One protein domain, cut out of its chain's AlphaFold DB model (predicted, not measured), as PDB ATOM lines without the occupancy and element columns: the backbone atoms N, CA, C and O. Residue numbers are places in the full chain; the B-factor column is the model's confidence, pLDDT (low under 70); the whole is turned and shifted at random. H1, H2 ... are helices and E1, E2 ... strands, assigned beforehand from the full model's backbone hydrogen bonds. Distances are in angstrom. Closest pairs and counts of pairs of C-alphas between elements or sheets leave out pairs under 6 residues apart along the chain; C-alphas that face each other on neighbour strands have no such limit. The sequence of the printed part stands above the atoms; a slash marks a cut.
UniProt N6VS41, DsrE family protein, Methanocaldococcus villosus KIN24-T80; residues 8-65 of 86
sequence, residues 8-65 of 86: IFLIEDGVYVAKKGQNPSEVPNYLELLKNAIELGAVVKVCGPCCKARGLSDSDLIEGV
ATOM      1  N   ILE A   8     -83.936 124.023  49.364       98.06
ATOM      2  CA  ILE A   8     -85.195 124.776  49.283       98.06
ATOM      3  C   ILE A   8     -84.871 126.265  49.229       98.06
ATOM      4  O   ILE A   8     -84.185 126.795  50.105       98.06
ATOM      5  N   PHE A   9     -85.396 126.959  48.221       98.62
ATOM      6  CA  PHE A   9     -85.281 128.409  48.103       98.62
ATOM      7  C   PHE A   9     -86.664 129.056  48.164       98.62
ATOM      8  O   PHE A   9     -87.499 128.839  47.291       98.62
ATOM      9  N   LEU A  10     -86.904 129.867  49.193       98.62
ATOM     10  CA  LEU A  10     -88.143 130.619  49.362       98.62
ATOM     11  C   LEU A  10     -88.001 131.994  48.702       98.62
ATOM     12  O   LEU A  10     -87.162 132.805  49.104       98.62
ATOM     13  N   ILE A  11     -88.826 132.263  47.695       98.06
ATOM     14  CA  ILE A  11     -88.853 133.518  46.936       98.06
ATOM     15  C   ILE A  11     -90.275 134.087  46.915       98.06
ATOM     16  O   ILE A  11     -91.233 133.381  47.219       98.06
ATOM     17  N   GLU A  12     -90.404 135.373  46.592       97.75
ATOM     18  CA  GLU A  12     -91.685 136.084  46.541       97.75
ATOM     19  C   GLU A  12     -92.490 135.918  47.840       97.75
ATOM     20  O   GLU A  12     -91.934 136.163  48.908       97.75
ATOM     21  N   ASP A  13     -93.779 135.561  47.777       98.12
ATOM     22  CA  ASP A  13     -94.625 135.352  48.962       98.12
ATOM     23  C   ASP A  13     -94.241 134.089  49.741       98.12
ATOM     24  O   ASP A  13     -94.533 133.990  50.933       98.12
ATOM     25  N   GLY A  14     -93.493 133.169  49.122       98.12
ATOM     26  CA  GLY A  14     -92.991 131.961  49.773       98.12
ATOM     27  C   GLY A  14     -92.103 132.252  50.985       98.12
ATOM     28  O   GLY A  14     -92.002 131.420  51.885       98.12
ATOM     29  N   VAL A  15     -91.514 133.452  51.081       98.44
ATOM     30  CA  VAL A  15     -90.725 133.858  52.258       98.44
ATOM     31  C   VAL A  15     -91.536 133.850  53.557       98.44
ATOM     32  O   VAL A  15     -90.961 133.654  54.628       98.44
ATOM     33  N   TYR A  16     -92.864 134.010  53.488       98.19
ATOM     34  CA  TYR A  16     -93.719 133.957  54.672       98.19
ATOM     35  C   TYR A  16     -93.757 132.573  55.313       98.19
ATOM     36  O   TYR A  16     -93.971 132.498  56.519       98.19
ATOM     37  N   VAL A  17     -93.469 131.498  54.570       97.75
ATOM     38  CA  VAL A  17     -93.427 130.133  55.122       97.75
ATOM     39  C   VAL A  17     -92.389 130.020  56.241       97.75
ATOM     40  O   VAL A  17     -92.627 129.309  57.210       97.75
ATOM     41  N   ALA A  18     -91.289 130.778  56.177       98.25
ATOM     42  CA  ALA A  18     -90.253 130.794  57.211       98.25
ATOM     43  C   ALA A  18     -90.534 131.766  58.376       98.25
ATOM     44  O   ALA A  18     -89.744 131.834  59.322       98.25
ATOM     45  N   LYS A  19     -91.635 132.531  58.344       98.12
ATOM     46  CA  LYS A  19     -91.940 133.522  59.382       98.12
ATOM     47  C   LYS A  19     -92.300 132.837  60.707       98.12
ATOM     48  O   LYS A  19     -93.202 132.000  60.753       98.12
ATOM     49  N   LYS A  20     -91.657 133.242  61.807       97.44
ATOM     50  CA  LYS A  20     -91.963 132.785  63.175       97.44
ATOM     51  C   LYS A  20     -93.402 133.108  63.578       97.44
ATOM     52  O   LYS A  20     -93.964 134.132  63.178       97.44
ATOM     53  N   GLY A  21     -93.939 132.274  64.466       95.69
ATOM     54  CA  GLY A  21     -95.225 132.501  65.131       95.69
ATOM     55  C   GLY A  21     -96.449 132.015  64.354       95.69
ATOM     56  O   GLY A  21     -97.567 132.331  64.747       95.69
ATOM     57  N   GLN A  22     -96.268 131.254  63.271       95.12
ATOM     58  CA  GLN A  22     -97.381 130.614  62.569       95.12
ATOM     59  C   GLN A  22     -97.961 129.464  63.405       95.12
ATOM     60  O   GLN A  22     -97.233 128.562  63.817       95.12
ATOM     61  N   ASN A  23     -99.275 129.499  63.635       95.25
ATOM     62  CA  ASN A  23    -100.013 128.468  64.367       95.25
ATOM     63  C   ASN A  23    -101.431 128.271  63.785       95.25
ATOM     64  O   ASN A  23    -102.413 128.659  64.424       95.25
ATOM     65  N   PRO A  24    -101.562 127.762  62.546       95.56
ATOM     66  CA  PRO A  24    -102.865 127.448  61.968       95.56
ATOM     67  C   PRO A  24    -103.523 126.253  62.679       95.56
ATOM     68  O   PRO A  24    -102.842 125.306  63.062       95.56
ATOM     69  N   SER A  25    -104.852 126.279  62.821       92.44
ATOM     70  CA  SER A  25    -105.635 125.228  63.496       92.44
ATOM     71  C   SER A  25    -106.380 124.281  62.549       92.44
ATOM     72  O   SER A  25    -106.694 123.161  62.937       92.44
ATOM     73  N   GLU A  26    -106.678 124.717  61.324       95.00
ATOM     74  CA  GLU A  26    -107.527 123.975  60.369       95.00
ATOM     75  C   GLU A  26    -106.786 123.542  59.099       95.00
ATOM     76  O   GLU A  26    -107.314 122.787  58.285       95.00
ATOM     77  N   VAL A  27    -105.552 124.011  58.924       94.81
ATOM     78  CA  VAL A  27    -104.702 123.703  57.771       94.81
ATOM     79  C   VAL A  27    -103.331 123.233  58.252       94.81
ATOM     80  O   VAL A  27    -102.964 123.512  59.398       94.81
ATOM     81  N   PRO A  28    -102.554 122.532  57.406       94.62
ATOM     82  CA  PRO A  28    -101.205 122.130  57.765       94.62
ATOM     83  C   PRO A  28    -100.363 123.315  58.240       94.62
ATOM     84  O   PRO A  28    -100.369 124.392  57.640       94.62
ATOM     85  N   ASN A  29     -99.596 123.102  59.308       96.31
ATOM     86  CA  ASN A  29     -98.628 124.086  59.760       96.31
ATOM     87  C   ASN A  29     -97.356 123.987  58.909       96.31
ATOM     88  O   ASN A  29     -96.455 123.200  59.198       96.31
ATOM     89  N   TYR A  30     -97.285 124.794  57.849       96.00
ATOM     90  CA  TYR A  30     -96.139 124.804  56.938       96.00
ATOM     91  C   TYR A  30     -94.827 125.231  57.606       96.00
ATOM     92  O   TYR A  30     -93.765 124.821  57.144       96.00
ATOM     93  N   LEU A  31     -94.882 125.983  58.711       97.06
ATOM     94  CA  LEU A  31     -93.687 126.314  59.485       97.06
ATOM     95  C   LEU A  31     -93.077 125.062  60.124       97.06
ATOM     96  O   LEU A  31     -91.866 124.874  60.067       97.06
ATOM     97  N   GLU A  32     -93.911 124.186  60.691       96.81
ATOM     98  CA  GLU A  32     -93.454 122.913  61.261       96.81
ATOM     99  C   GLU A  32     -92.978 121.949  60.171       96.81
ATOM    100  O   GLU A  32     -91.956 121.290  60.334       96.81
ATOM    101  N   LEU A  33     -93.642 121.919  59.011       96.75
ATOM    102  CA  LEU A  33     -93.160 121.133  57.869       96.75
ATOM    103  C   LEU A  33     -91.783 121.611  57.383       96.75
ATOM    104  O   LEU A  33     -90.925 120.785  57.076       96.75
ATOM    105  N   LEU A  34     -91.547 122.928  57.352       97.81
ATOM    106  CA  LEU A  34     -90.249 123.496  56.992       97.81
ATOM    107  C   LEU A  34     -89.166 123.141  58.024       97.81
ATOM    108  O   LEU A  34     -88.063 122.768  57.631       97.81
ATOM    109  N   LYS A  35     -89.476 123.199  59.327       97.62
ATOM    110  CA  LYS A  35     -88.557 122.765  60.398       97.62
ATOM    111  C   LYS A  35     -88.195 121.289  60.272       97.62
ATOM    112  O   LYS A  35     -87.014 120.963  60.280       97.62
ATOM    113  N   ASN A  36     -89.183 120.422  60.058       96.44
ATOM    114  CA  ASN A  36     -88.946 118.993  59.849       96.44
ATOM    115  C   ASN A  36     -88.041 118.746  58.630       96.44
ATOM    116  O   ASN A  36     -87.179 117.874  58.665       96.44
ATOM    117  N   ALA A  37     -88.202 119.521  57.551       96.44
ATOM    118  CA  ALA A  37     -87.315 119.429  56.394       96.44
ATOM    119  C   ALA A  37     -85.865 119.795  56.759       96.44
ATOM    120  O   ALA A  37     -84.948 119.070  56.376       96.44
ATOM    121  N   ILE A  38     -85.662 120.870  57.530       97.00
ATOM    122  CA  ILE A  38     -84.341 121.284  58.031       97.00
ATOM    123  C   ILE A  38     -83.725 120.188  58.914       97.00
ATOM    124  O   ILE A  38     -82.571 119.822  58.709       97.00
ATOM    125  N   GLU A  39     -84.491 119.618  59.848       96.12
ATOM    126  CA  GLU A  39     -84.037 118.525  60.726       96.12
ATOM    127  C   GLU A  39     -83.627 117.269  59.945       96.12
ATOM    128  O   GLU A  39     -82.687 116.573  60.325       96.12
ATOM    129  N   LEU A  40     -84.294 116.998  58.821       95.62
ATOM    130  CA  LEU A  40     -83.960 115.901  57.913       95.62
ATOM    131  C   LEU A  40     -82.761 116.193  56.994       95.62
ATOM    132  O   LEU A  40     -82.372 115.301  56.238       95.62
ATOM    133  N   GLY A  41     -82.185 117.397  57.063       95.31
ATOM    134  CA  GLY A  41     -80.983 117.798  56.331       95.31
ATOM    135  C   GLY A  41     -81.212 118.771  55.173       95.31
ATOM    136  O   GLY A  41     -80.262 119.052  54.445       95.31
ATOM    137  N   ALA A  42     -82.426 119.303  54.981       96.94
ATOM    138  CA  ALA A  42     -82.672 120.295  53.935       96.94
ATOM    139  C   ALA A  42     -81.873 121.577  54.193       96.94
ATOM    140  O   ALA A  42     -81.931 122.153  55.283       96.94
ATOM    141  N   VAL A  43     -81.220 122.105  53.157       97.62
ATOM    142  CA  VAL A  43     -80.671 123.463  53.215       97.62
ATOM    143  C   VAL A  43     -81.740 124.438  52.742       97.62
ATOM    144  O   VAL A  43     -82.161 124.406  51.585       97.62
ATOM    145  N   VAL A  44     -82.166 125.338  53.629       98.38
ATOM    146  CA  VAL A  44     -83.205 126.330  53.327       98.38
ATOM    147  C   VAL A  44     -82.607 127.732  53.223       98.38
ATOM    148  O   VAL A  44     -81.973 128.241  54.151       98.38
ATOM    149  N   LYS A  45     -82.854 128.390  52.090       98.50
ATOM    150  CA  LYS A  45     -82.502 129.791  51.837       98.50
ATOM    151  C   LYS A  45     -83.754 130.626  51.577       98.50
ATOM    152  O   LYS A  45     -84.719 130.142  50.995       98.50
ATOM    153  N   VAL A  46     -83.732 131.891  51.991       98.56
ATOM    154  CA  VAL A  46     -84.861 132.824  51.865       98.56
ATOM    155  C   VAL A  46     -84.407 134.092  51.150       98.56
ATOM    156  O   VAL A  46     -83.432 134.722  51.552       98.56
ATOM    157  N   CYS A  47     -85.110 134.487  50.093       98.50
ATOM    158  CA  CYS A  47     -84.803 135.675  49.301       98.50
ATOM    159  C   CYS A  47     -84.846 136.960  50.152       98.50
ATOM    160  O   CYS A  47     -85.913 137.459  50.506       98.50
ATOM    161  N   GLY A  48     -83.681 137.558  50.412       98.12
ATOM    162  CA  GLY A  48     -83.536 138.782  51.201       98.12
ATOM    163  C   GLY A  48     -84.268 139.998  50.622       98.12
ATOM    164  O   GLY A  48     -85.013 140.649  51.359       98.12
ATOM    165  N   PRO A  49     -84.143 140.310  49.316       97.75
ATOM    166  CA  PRO A  49     -84.937 141.372  48.695       97.75
ATOM    167  C   PRO A  49     -86.451 141.149  48.828       97.75
ATOM    168  O   PRO A  49     -87.188 142.100  49.082       97.75
ATOM    169  N   CYS A  50     -86.907 139.898  48.719       98.44
ATOM    170  CA  CYS A  50     -88.315 139.528  48.845       98.44
ATOM    171  C   CYS A  50     -88.821 139.723  50.281       98.44
ATOM    172  O   CYS A  50     -89.904 140.282  50.457       98.44
ATOM    173  N   CYS A  51     -88.019 139.344  51.288       98.44
ATOM    174  CA  CYS A  51     -88.272 139.646  52.699       98.44
ATOM    175  C   CYS A  51     -88.397 141.153  52.928       98.44
ATOM    176  O   CYS A  51     -89.397 141.609  53.477       98.44
ATOM    177  N   LYS A  52     -87.428 141.942  52.443       97.69
ATOM    178  CA  LYS A  52     -87.433 143.402  52.605       97.69
ATOM    179  C   LYS A  52     -88.675 144.042  51.982       97.69
ATOM    180  O   LYS A  52     -89.289 144.900  52.608       97.69
ATOM    181  N   ALA A  53     -89.067 143.606  50.785       98.12
ATOM    182  CA  ALA A  53     -90.280 144.081  50.115       98.12
ATOM    183  C   ALA A  53     -91.569 143.759  50.898       98.12
ATOM    184  O   ALA A  53     -92.564 144.461  50.754       98.12
ATOM    185  N   ARG A  54     -91.536 142.722  51.742       98.00
ATOM    186  CA  ARG A  54     -92.646 142.226  52.574       98.00
ATOM    187  C   ARG A  54     -92.577 142.661  54.037       98.00
ATOM    188  O   ARG A  54     -93.391 142.217  54.846       98.00
ATOM    189  N   GLY A  55     -91.610 143.512  54.381       97.88
ATOM    190  CA  GLY A  55     -91.412 143.999  55.746       97.88
ATOM    191  C   GLY A  55     -90.882 142.941  56.718       97.88
ATOM    192  O   GLY A  55     -91.094 143.079  57.916       97.88
ATOM    193  N   LEU A  56     -90.215 141.893  56.223       98.12
ATOM    194  CA  LEU A  56     -89.574 140.873  57.052       98.12
ATOM    195  C   LEU A  56     -88.082 141.162  57.222       98.12
ATOM    196  O   LEU A  56     -87.382 141.534  56.275       98.12
ATOM    197  N   SER A  57     -87.596 140.924  58.435       96.00
ATOM    198  CA  SER A  57     -86.187 140.942  58.814       96.00
ATOM    199  C   SER A  57     -85.702 139.539  59.182       96.00
ATOM    200  O   SER A  57     -86.502 138.622  59.348       96.00
ATOM    201  N   ASP A  58     -84.395 139.369  59.369       95.12
ATOM    202  CA  ASP A  58     -83.824 138.102  59.848       95.12
ATOM    203  C   ASP A  58     -84.431 137.656  61.193       95.12
ATOM    204  O   ASP A  58     -84.764 136.491  61.387       95.12
ATOM    205  N   SER A  59     -84.707 138.603  62.101       96.62
ATOM    206  CA  SER A  59     -85.331 138.293  63.394       96.62
ATOM    207  C   SER A  59     -86.745 137.710  63.287       96.62
ATOM    208  O   SER A  59     -87.177 137.003  64.207       96.62
ATOM    209  N   ASP A  60     -87.437 137.942  62.168       97.88
ATOM    210  CA  ASP A  60     -88.767 137.396  61.894       97.88
ATOM    211  C   ASP A  60     -88.743 135.939  61.412       97.88
ATOM    212  O   ASP A  60     -89.801 135.309  61.384       97.88
ATOM    213  N   LEU A  61     -87.579 135.398  61.031       98.19
ATOM    214  CA  LEU A  61     -87.428 134.090  60.385       98.19
ATOM    215  C   LEU A  61     -86.931 133.013  61.350       98.19
ATOM    216  O   LEU A  61     -86.049 133.277  62.164       98.19
ATOM    217  N   ILE A  62     -87.487 131.800  61.279       97.94
ATOM    218  CA  ILE A  62     -87.050 130.681  62.135       97.94
ATOM    219  C   ILE A  62     -85.547 130.399  62.022       97.94
ATOM    220  O   ILE A  62     -84.918 130.676  61.007       97.94
ATOM    221  N   GLU A  63     -84.976 129.804  63.064       95.94
ATOM    222  CA  GLU A  63     -83.603 129.303  63.001       95.94
ATOM    223  C   GLU A  63     -83.465 128.208  61.931       95.94
ATOM    224  O   GLU A  63     -84.424 127.507  61.606       95.94
ATOM    225  N   GLY A  64     -82.263 128.074  61.368       95.75
ATOM    226  CA  GLY A  64     -81.961 127.075  60.339       95.75
ATOM    227  C   GLY A  64     -82.198 127.532  58.897       95.75
ATOM    228  O   GLY A  64     -81.720 126.868  57.977       95.75
ATOM    229  N   VAL A  65     -82.836 128.687  58.674       97.25
ATOM    230  CA  VAL A  65     -82.891 129.324  57.345       97.25
ATOM    231  C   VAL A  65     -81.814 130.399  57.205       97.25
ATOM    232  O   VAL A  65     -81.364 130.977  58.192       97.25
TER     233      VAL A  65
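AT A GLANCE: This is residues 8 to 65 of the 86 residues of the protein "DsrE family protein" of Methanocaldococcus villosus KIN24-T80 (UniProt N6VS41). A ribbon of two parallel strands, E1 and E2, has H1 packed on it, with H2 and H3 near its opposite ends; residues 54 to 65 fold back from H3. The 58 printed residues, class mixed, run E1, H1, H2, E2, H3; the whole is compact, radius of gyration of the C-alphas 11.0 A, spans 27 by 27 by 18 A.

HOW THE PARTS SIT: E1, residues 8 to 10, and E2, residues 43 to 47, are parallel at 19 degrees; N 10 and O 45 are within hydrogen-bond range, 2.8 A. H1, residues 12 to 18, and H2, residues 30 to 39, complete a strand-helix-strand unit, parallel neighbour strands with helices between, its crossover right-handed. H1 touches H2, closest C-alphas Val 17 and Leu 31, 5.8 A. H1 touches H3, residues 48 to 53, closest C-alphas Glu 12 and Cys 50, 5.3 A. H2 and H3 are apart. Every O i to N i+4 pair is within hydrogen-bond range in H2 and H3; H1 has 0 of 3, but 4 of 4 O i to N i+3.

IN THESE COORDINATES: E1 begins at C-alpha 8 (-85.195, 124.776, 49.283); H3 ends at C-alpha 53 (-90.280, 144.081, 50.115). H2 measures 14.2 A, E2 13.5 A.

THE WHOLE: The printed part has no cut; H1 to H2 is a long link. No printed residue is under 70 in pLDDT.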